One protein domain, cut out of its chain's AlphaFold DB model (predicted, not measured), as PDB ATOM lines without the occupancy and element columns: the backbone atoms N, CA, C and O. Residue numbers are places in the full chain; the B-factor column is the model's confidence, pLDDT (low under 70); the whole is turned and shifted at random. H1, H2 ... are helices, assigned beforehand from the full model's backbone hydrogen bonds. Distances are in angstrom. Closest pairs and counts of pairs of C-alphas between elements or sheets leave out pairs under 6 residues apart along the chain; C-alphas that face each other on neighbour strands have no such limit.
ATOM      1  N   LEU A  28      14.912 -10.597   8.750       81.69
ATOM      2  CA  LEU A  28      16.238 -11.048   9.191       81.69
ATOM      3  C   LEU A  28      17.378 -10.161   8.662       81.69
ATOM      4  O   LEU A  28      18.264  -9.772   9.413       81.69
ATOM      5  N   THR A  29      17.366  -9.835   7.372       81.75
ATOM      6  CA  THR A  29      18.423  -9.035   6.745       81.75
ATOM      7  C   THR A  29      18.387  -7.584   7.234       81.75
ATOM      8  O   THR A  29      19.443  -6.999   7.459       81.75
ATOM      9  N   THR A  30      17.198  -7.023   7.475       80.69
ATOM     10  CA  THR A  30      17.038  -5.710   8.127       80.69
ATOM     11  C   THR A  30      17.677  -5.683   9.516       80.69
ATOM     12  O   THR A  30      18.482  -4.796   9.804       80.69
ATOM     13  N   GLU A  31      17.393  -6.681  10.353       85.19
ATOM     14  CA  GLU A  31      17.983  -6.780  11.695       85.19
ATOM     15  C   GLU A  31      19.506  -6.977  11.646       85.19
ATOM     16  O   GLU A  31      20.240  -6.374  12.429       85.19
ATOM     17  N   LEU A  32      20.019  -7.759  10.687       86.25
ATOM     18  CA  LEU A  32      21.464  -7.926  10.489       86.25
ATOM     19  C   LEU A  32      22.153  -6.614  10.076       86.25
ATOM     20  O   LEU A  32      23.268  -6.341  10.525       86.25
ATOM     21  N   LEU A  33      21.497  -5.769   9.273       82.62
ATOM     22  CA  LEU A  33      22.005  -4.438   8.918       82.62
ATOM     23  C   LEU A  33      22.000  -3.478  10.118       82.62
ATOM     24  O   LEU A  33      22.969  -2.736  10.327       82.62
ATOM     25  N   ALA A  34      20.952  -3.518  10.943       83.62
ATOM     26  CA  ALA A  34      20.898  -2.759  12.191       83.62
ATOM     27  C   ALA A  34      22.022  -3.203  13.149       83.62
ATOM     28  O   ALA A  34      22.800  -2.379  13.643       83.62
ATOM     29  N   ALA A  35      22.188  -4.517  13.333       85.31
ATOM     30  CA  ALA A  35      23.263  -5.099  14.130       85.31
ATOM     31  C   ALA A  35      24.653  -4.706  13.606       85.31
ATOM     32  O   ALA A  35      25.516  -4.332  14.399       85.31
ATOM     33  N   LEU A  36      24.871  -4.701  12.285       83.81
ATOM     34  CA  LEU A  36      26.134  -4.265  11.679       83.81
ATOM     35  C   LEU A  36      26.487  -2.821  12.067       83.81
ATOM     36  O   LEU A  36      27.646  -2.515  12.358       83.81
ATOM     37  N   THR A  37      25.493  -1.936  12.115       80.75
ATOM     38  CA  THR A  37      25.684  -0.540  12.537       80.75
ATOM     39  C   THR A  37      26.126  -0.460  13.998       80.75
ATOM     40  O   THR A  37      27.065   0.267  14.333       80.75
ATOM     41  N   HIS A  38      25.520  -1.269  14.868       79.81
ATOM     42  CA  HIS A  38      25.931  -1.379  16.265       79.81
ATOM     43  C   HIS A  38      27.334  -1.975  16.430       79.81
ATOM     44  O   HIS A  38      28.121  -1.458  17.224       79.81
ATOM     45  N   VAL A  39      27.686  -3.004  15.659       83.00
ATOM     46  CA  VAL A  39      29.009  -3.645  15.712       83.00
ATOM     47  C   VAL A  39      30.118  -2.690  15.265       83.00
ATOM     48  O   VAL A  39      31.170  -2.658  15.898       83.00
ATOM     49  N   LYS A  40      29.879  -1.820  14.274       79.69
ATOM     50  CA  LYS A  40      30.837  -0.752  13.912       79.69
ATOM     51  C   LYS A  40      31.147   0.183  15.086       79.69
ATOM     52  O   LYS A  40      32.278   0.629  15.244       79.69
ATOM     53  N   LYS A  41      30.157   0.474  15.935       79.94
ATOM     54  CA  LYS A  41      30.378   1.245  17.166       79.94
ATOM     55  C   LYS A  41      31.159   0.440  18.209       79.94
ATOM     56  O   LYS A  41      31.962   1.024  18.931       79.94
ATOM     57  N   ILE A  42      30.936  -0.873  18.292       83.00
ATOM     58  CA  ILE A  42      31.696  -1.767  19.178       83.00
ATOM     59  C   ILE A  42      33.172  -1.799  18.780       83.00
ATOM     60  O   ILE A  42      34.001  -1.718  19.673       83.00
ATOM     61  N   ASP A  43      33.509  -1.825  17.489       79.38
ATOM     62  CA  ASP A  43      34.905  -1.786  17.015       79.38
ATOM     63  C   ASP A  43      35.670  -0.566  17.566       79.38
ATOM     64  O   ASP A  43      36.737  -0.693  18.167       79.38
ATOM     65  N   PHE A  44      35.049   0.618  17.504       80.38
ATOM     66  CA  PHE A  44      35.598   1.829  18.119       80.38
ATOM     67  C   PHE A  44      35.779   1.712  19.645       80.38
ATOM     68  O   PHE A  44      36.732   2.256  20.208       80.38
ATOM     69  N   LEU A  45      34.857   1.035  20.335       84.62
ATOM     70  CA  LEU A  45      34.905   0.856  21.788       84.62
ATOM     71  C   LEU A  45      35.885  -0.242  22.216       84.62
ATOM     72  O   LEU A  45      36.486  -0.119  23.280       84.62
ATOM     73  N   ALA A  46      36.091  -1.269  21.391       86.50
ATOM     74  CA  ALA A  46      36.953  -2.410  21.681       86.50
ATOM     75  C   ALA A  46      38.403  -1.975  21.925       86.50
ATOM     76  O   ALA A  46      39.047  -2.466  22.849       86.50
ATOM     77  N   GLY A  47      38.895  -0.974  21.186       85.31
ATOM     78  CA  GLY A  47      40.226  -0.392  21.413       85.31
ATOM     79  C   GLY A  47      40.388   0.346  22.753       85.31
ATOM     80  O   GLY A  47      41.496   0.748  23.101       85.31
ATOM     81  N   ARG A  48      39.294   0.557  23.493       85.88
ATOM     82  CA  ARG A  48      39.255   1.250  24.791       85.88
ATOM     83  C   ARG A  48      38.813   0.333  25.933       85.88
ATOM     84  O   ARG A  48      38.711   0.805  27.064       85.88
ATOM     85  N   GLU A  49      38.528  -0.933  25.641       87.56
ATOM     86  CA  GLU A  49      38.101  -1.911  26.633       87.56
ATOM     87  C   GLU A  49      39.277  -2.312  27.530       87.56
ATOM     88  O   GLU A  49      40.400  -2.517  27.069       87.56
ATOM     89  N   VAL A  50      39.014  -2.408  28.830       87.88
ATOM     90  CA  VAL A  50      40.014  -2.723  29.857       87.88
ATOM     91  C   VAL A  50      39.960  -4.209  30.222       87.88
ATOM     92  O   VAL A  50      40.959  -4.760  30.686       87.88
ATOM     93  N   CYS A  51      38.829  -4.878  29.972       91.62
ATOM     94  CA  CYS A  51      38.618  -6.291  30.269       91.62
ATOM     95  C   CYS A  51      38.488  -7.147  28.987       91.62
ATOM     96  O   CYS A  51      37.381  -7.379  28.487       91.62
ATOM     97  N   PRO A  52      39.603  -7.668  28.440       89.56
ATOM     98  CA  PRO A  52      39.583  -8.452  27.204       89.56
ATOM     99  C   PRO A  52      38.827  -9.784  27.344       89.56
ATOM    100  O   PRO A  52      38.253 -10.271  26.373       89.56
ATOM    101  N   GLU A  53      38.781 -10.366  28.544       93.19
ATOM    102  CA  GLU A  53      38.080 -11.630  28.812       93.19
ATOM    103  C   GLU A  53      36.554 -11.476  28.740       93.19
ATOM    104  O   GLU A  53      35.857 -12.333  28.186       93.19
ATOM    105  N   GLU A  54      36.019 -10.374  29.272       89.12
ATOM    106  CA  GLU A  54      34.589 -10.065  29.189       89.12
ATOM    107  C   GLU A  54      34.181  -9.742  27.755       89.12
ATOM    108  O   GLU A  54      33.188 -10.290  27.263       89.12
ATOM    109  N   TYR A  55      34.996  -8.948  27.052       92.50
ATOM    110  CA  TYR A  55      34.824  -8.711  25.623       92.50
ATOM    111  C   TYR A  55      34.774 -10.028  24.842       92.50
ATOM    112  O   TYR A  55      33.820 -10.275  24.102       92.50
ATOM    113  N   GLN A  56      35.754 -10.914  25.053       93.69
ATOM    114  CA  GLN A  56      35.820 -12.205  24.369       93.69
ATOM    115  C   GLN A  56      34.581 -13.063  24.646       93.69
ATOM    116  O   GLN A  56      34.039 -13.674  23.723       93.69
ATOM    117  N   ARG A  57      34.106 -13.105  25.896       94.44
ATOM    118  CA  ARG A  57      32.923 -13.890  26.277       94.44
ATOM    119  C   ARG A  57      31.670 -13.427  25.531       94.44
ATOM    120  O   ARG A  57      30.925 -14.268  25.023       94.44
ATOM    121  N   VAL A  58      31.444 -12.116  25.456       91.94
ATOM    122  CA  VAL A  58      30.272 -11.546  24.772       91.94
ATOM    123  C   VAL A  58      30.406 -11.684  23.256       91.94
ATOM    124  O   VAL A  58      29.463 -12.131  22.601       91.94
ATOM    125  N   ALA A  59      31.582 -11.389  22.698       91.88
ATOM    126  CA  ALA A  59      31.855 -11.560  21.274       91.88
ATOM    127  C   ALA A  59      31.628 -13.013  20.826       91.88
ATOM    128  O   ALA A  59      30.981 -13.256  19.809       91.88
ATOM    129  N   HIS A  60      32.072 -13.988  21.622       94.69
ATOM    130  CA  HIS A  60      31.844 -15.406  21.349       94.69
ATOM    131  C   HIS A  60      30.350 -15.771  21.328       94.69
ATOM    132  O   HIS A  60      29.921 -16.531  20.461       94.69
ATOM    133  N   ALA A  61      29.539 -15.219  22.237       93.88
ATOM    134  CA  ALA A  61      28.093 -15.441  22.228       93.88
ATOM    135  C   ALA A  61      27.430 -14.871  20.960       93.88
ATOM    136  O   ALA A  61      26.619 -15.557  20.339       93.88
ATOM    137  N   LEU A  62      27.821 -13.661  20.539       91.19
ATOM    138  CA  LEU A  62      27.322 -13.040  19.305       91.19
ATOM    139  C   LEU A  62      27.680 -13.866  18.065       91.19
ATOM    140  O   LEU A  62      26.807 -14.172  17.255       91.19
ATOM    141  N   VAL A  63      28.945 -14.278  17.943       93.25
ATOM    142  CA  VAL A  63      29.416 -15.109  16.824       93.25
ATOM    143  C   VAL A  63      28.660 -16.438  16.765       93.25
ATOM    144  O   VAL A  63      28.274 -16.864  15.681       93.25
ATOM    145  N   ARG A  64      28.395 -17.076  17.914       95.12
ATOM    146  CA  ARG A  64      27.615 -18.324  17.962       95.12
ATOM    147  C   ARG A  64      26.189 -18.147  17.461       95.12
ATOM    148  O   ARG A  64      25.755 -18.948  16.649       95.12
ATOM    149  N   ILE A  65      25.491 -17.091  17.881       94.56
ATOM    150  CA  ILE A  65      24.121 -16.813  17.417       94.56
ATOM    151  C   ILE A  65      24.092 -16.639  15.892       94.56
ATOM    152  O   ILE A  65      23.221 -17.190  15.219       94.56
ATOM    153  N   LEU A  66      25.062 -15.904  15.341       92.81
ATOM    154  CA  LEU A  66      25.173 -15.704  13.895       92.81
ATOM    155  C   LEU A  66      25.483 -17.014  13.157       92.81
ATOM    156  O   LEU A  66      24.886 -17.283  12.116       92.81
ATOM    157  N   LEU A  67      26.372 -17.846  13.705       95.38
ATOM    158  CA  LEU A  67      26.710 -19.147  13.128       95.38
ATOM    159  C   LEU A  67      25.524 -20.120  13.163       95.38
ATOM    160  O   LEU A  67      25.261 -20.779  12.159       95.38
ATOM    161  N   ASP A  68      24.788 -20.180  14.271       95.12
ATOM    162  CA  ASP A  68      23.589 -21.015  14.397       95.12
ATOM    163  C   ASP A  68      22.532 -20.587  13.363       95.12
ATOM    164  O   ASP A  68      21.922 -21.428  12.698       95.12
ATOM    165  N   GLY A  69      22.357 -19.275  13.162       93.94
ATOM    166  CA  GLY A  69      21.504 -18.732  12.103       93.94
ATOM    167  C   GLY A  69      21.981 -19.116  10.699       93.94
ATOM    168  O   GLY A  69      21.176 -19.522   9.860       93.94
ATOM    169  N   TRP A  70      23.289 -19.059  10.438       94.44
ATOM    170  CA  TRP A  70      23.855 -19.469   9.149       94.44
ATOM    171  C   TRP A  70      23.680 -20.965   8.877       94.44
ATOM    172  O   TRP A  70      23.324 -21.369   7.767       94.44
ATOM    173  N   GLN A  71      23.851 -21.802   9.897       95.75
ATOM    174  CA  GLN A  71      23.579 -23.232   9.803       95.75
ATOM    175  C   GLN A  71      22.114 -23.503   9.462       95.75
ATOM    176  O   GLN A  71      21.841 -24.338   8.605       95.75
ATOM    177  N   GLN A  72      21.171 -22.762  10.044       94.94
ATOM    178  CA  GLN A  72      19.754 -22.886   9.683       94.94
ATOM    179  C   GLN A  72      19.488 -22.518   8.215       94.94
ATOM    180  O   GLN A  72      18.684 -23.178   7.564       94.94
ATOM    181  N   GLN A  73      20.187 -21.518   7.672       91.81
ATOM    182  CA  GLN A  73      20.056 -21.098   6.267       91.81
ATOM    183  C   GLN A  73      20.687 -22.078   5.261       91.81
ATOM    184  O   GLN A  73      20.444 -21.980   4.063       91.81
ATOM    185  N   THR A  74      21.513 -23.015   5.727       94.56
ATOM    186  CA  THR A  74      22.332 -23.905   4.881       94.56
ATOM    187  C   THR A  74      22.064 -25.389   5.132       94.56
ATOM    188  O   THR A  74      22.883 -26.247   4.776       94.56
ATOM    189  N   ASP A  75      20.928 -25.705   5.757       93.75
ATOM    190  CA  ASP A  75      20.541 -27.062   6.161       93.75
ATOM    191  C   ASP A  75      21.616 -27.751   7.025       93.75
ATOM    192  O   ASP A  75      21.957 -28.921   6.841       93.75
ATOM    193  N   GLY A  76      22.216 -26.995   7.946       93.38
ATOM    194  CA  GLY A  76      23.233 -27.454   8.892       93.38
ATOM    195  C   GLY A  76      24.651 -27.565   8.327       93.38
ATOM    196  O   GLY A  76      25.552 -28.000   9.042       93.38
ATOM    197  N   ARG A  77      24.883 -27.197   7.059       93.88
ATOM    198  CA  ARG A  77      26.206 -27.325   6.413       93.88
ATOM    199  C   ARG A  77      27.099 -26.098   6.568       93.88
ATOM    200  O   ARG A  77      28.306 -26.224   6.365       93.88
ATOM    201  N   GLY A  78      26.513 -24.954   6.901       92.75
ATOM    202  CA  GLY A  78      27.195 -23.677   7.039       92.75
ATOM    203  C   GLY A  78      28.232 -23.699   8.149       92.75
ATOM    204  O   GLY A  78      28.018 -24.252   9.235       92.75
ATOM    205  N   ARG A  79      29.380 -23.098   7.866       94.38
ATOM    206  CA  ARG A  79      30.519 -23.032   8.775       94.38
ATOM    207  C   ARG A  79      30.922 -21.590   9.029       94.38
ATOM    208  O   ARG A  79      30.542 -20.680   8.298       94.38
ATOM    209  N   ILE A  80      31.709 -21.384  10.079       93.44
ATOM    210  CA  ILE A  80      32.194 -20.048  10.429       93.44
ATOM    211  C   ILE A  80      33.113 -19.487   9.340       93.44
ATOM    212  O   ILE A  80      33.110 -18.285   9.096       93.44
ATOM    213  N   GLU A  81      33.846 -20.350   8.637       93.69
ATOM    214  CA  GLU A  81      34.721 -19.955   7.536       93.69
ATOM    215  C   GLU A  81      33.941 -19.303   6.388       93.69
ATOM    216  O   GLU A  81      34.469 -18.392   5.760       93.69
ATOM    217  N   ASP A  82      32.682 -19.692   6.162       89.56
ATOM    218  CA  ASP A  82      31.824 -19.078   5.140       89.56
ATOM    219  C   ASP A  82      31.500 -17.611   5.473       89.56
ATOM    220  O   ASP A  82      31.336 -16.792   4.574       89.56
ATOM    221  N   LEU A  83      31.413 -17.284   6.769       88.62
ATOM    222  CA  LEU A  83      31.108 -15.940   7.275       88.62
ATOM    223  C   LEU A  83      32.356 -15.056   7.393       88.62
ATOM    224  O   LEU A  83      32.253 -13.831   7.381       88.62
ATOM    225  N   LEU A  84      33.527 -15.677   7.557       88.12
ATOM    226  CA  LEU A  84      34.819 -14.996   7.661       88.12
ATOM    227  C   LEU A  84      35.513 -14.837   6.307       88.12
ATOM    228  O   LEU A  84      36.402 -13.993   6.173       88.12
ATOM    229  N   ALA A  85      35.142 -15.648   5.315       84.62
ATOM    230  CA  ALA A  85      35.607 -15.479   3.951       84.62
ATOM    231  C   ALA A  85      35.200 -14.091   3.448       84.62
ATOM    232  O   ALA A  85      34.057 -13.667   3.618       84.62
ATOM    233  N   SER A  86      36.138 -13.382   2.811       60.97
ATOM    234  CA  SER A  86      35.805 -12.138   2.120       60.97
ATOM    235  C   SER A  86      34.626 -12.416   1.187       60.97
ATOM    236  O   SER A  86      34.737 -13.334   0.362       60.97
ATOM    237  N   PRO A  87      33.513 -11.663   1.287       59.16
ATOM    238  CA  PRO A  87      32.443 -11.813   0.320       59.16
ATOM    239  C   PRO A  87      33.051 -11.610  -1.071       59.16
ATOM    240  O   PRO A  87      33.963 -10.781  -1.209       59.16
TER     241      PRO A  87
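AT A GLANCE: This is residues 28 to 87 of the 114 residues of an uncharacterized protein of Streptomyces sp. A7024 (UniProt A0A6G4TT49). The longest helix, H2, and a second long helix, H1, make a loose, open U: they run opposite ways with a gap between their middles, and the turn of residues 47 to 51 joins them at one end. Near the other end of H2 the printed part folds back through residues 74 to 79, and the short helix H3 lies beside the later half of H2. The printed part has 60 residues with three named helices, in the order H1, H2, H3, and no named strand; the class is all helix. It is loose, with a radius of gyration of the C-alphas of 13.1 A, and elongated, spanning 39 by 24 by 19 A.

HOW THE PARTS SIT: H2, residues 52 to 73, is close to but not clearly touching H1, residues 28 to 46; their closest C-alphas, those of Tyr 55 and Ala 46, are 7.7 A apart. They run opposite ways at a shallow tilt of 18 degrees, 13.2 A from centre to centre. H2 is also close to but not clearly touching H3, residues 80 to 84, with the C-alphas of Leu 67 and Ile 80 closest at 6.2 A. H1 and H3 are apart. In H2 and H3 every O i to N i+4 pair is within hydrogen-bond range; in H1 14 of 15 are.

IN THESE COORDINATES: H2 measures 31.3 A from first to last C-alpha, beginning at C-alpha 52 (39.583, -8.452, 27.204). H1 measures 25.7 A, from C-alpha 28 at (16.238, -11.048, 9.191). H3 measures 6.3 A and ends at C-alpha 84 (34.819, -14.996, 7.661).

THE WHOLE: The two C-alphas farthest apart, those of Val 50 and Asp 75, are 39.2 A apart. Residues 33 to 41, 47 to 54 and 56 to 62 stand free. The printed part has no cut; the link from H1 to H2 is tight and that from H2 to H3 is short. The mean pLDDT of the printed part is 88.0, and residues 86 to 87 are under 70.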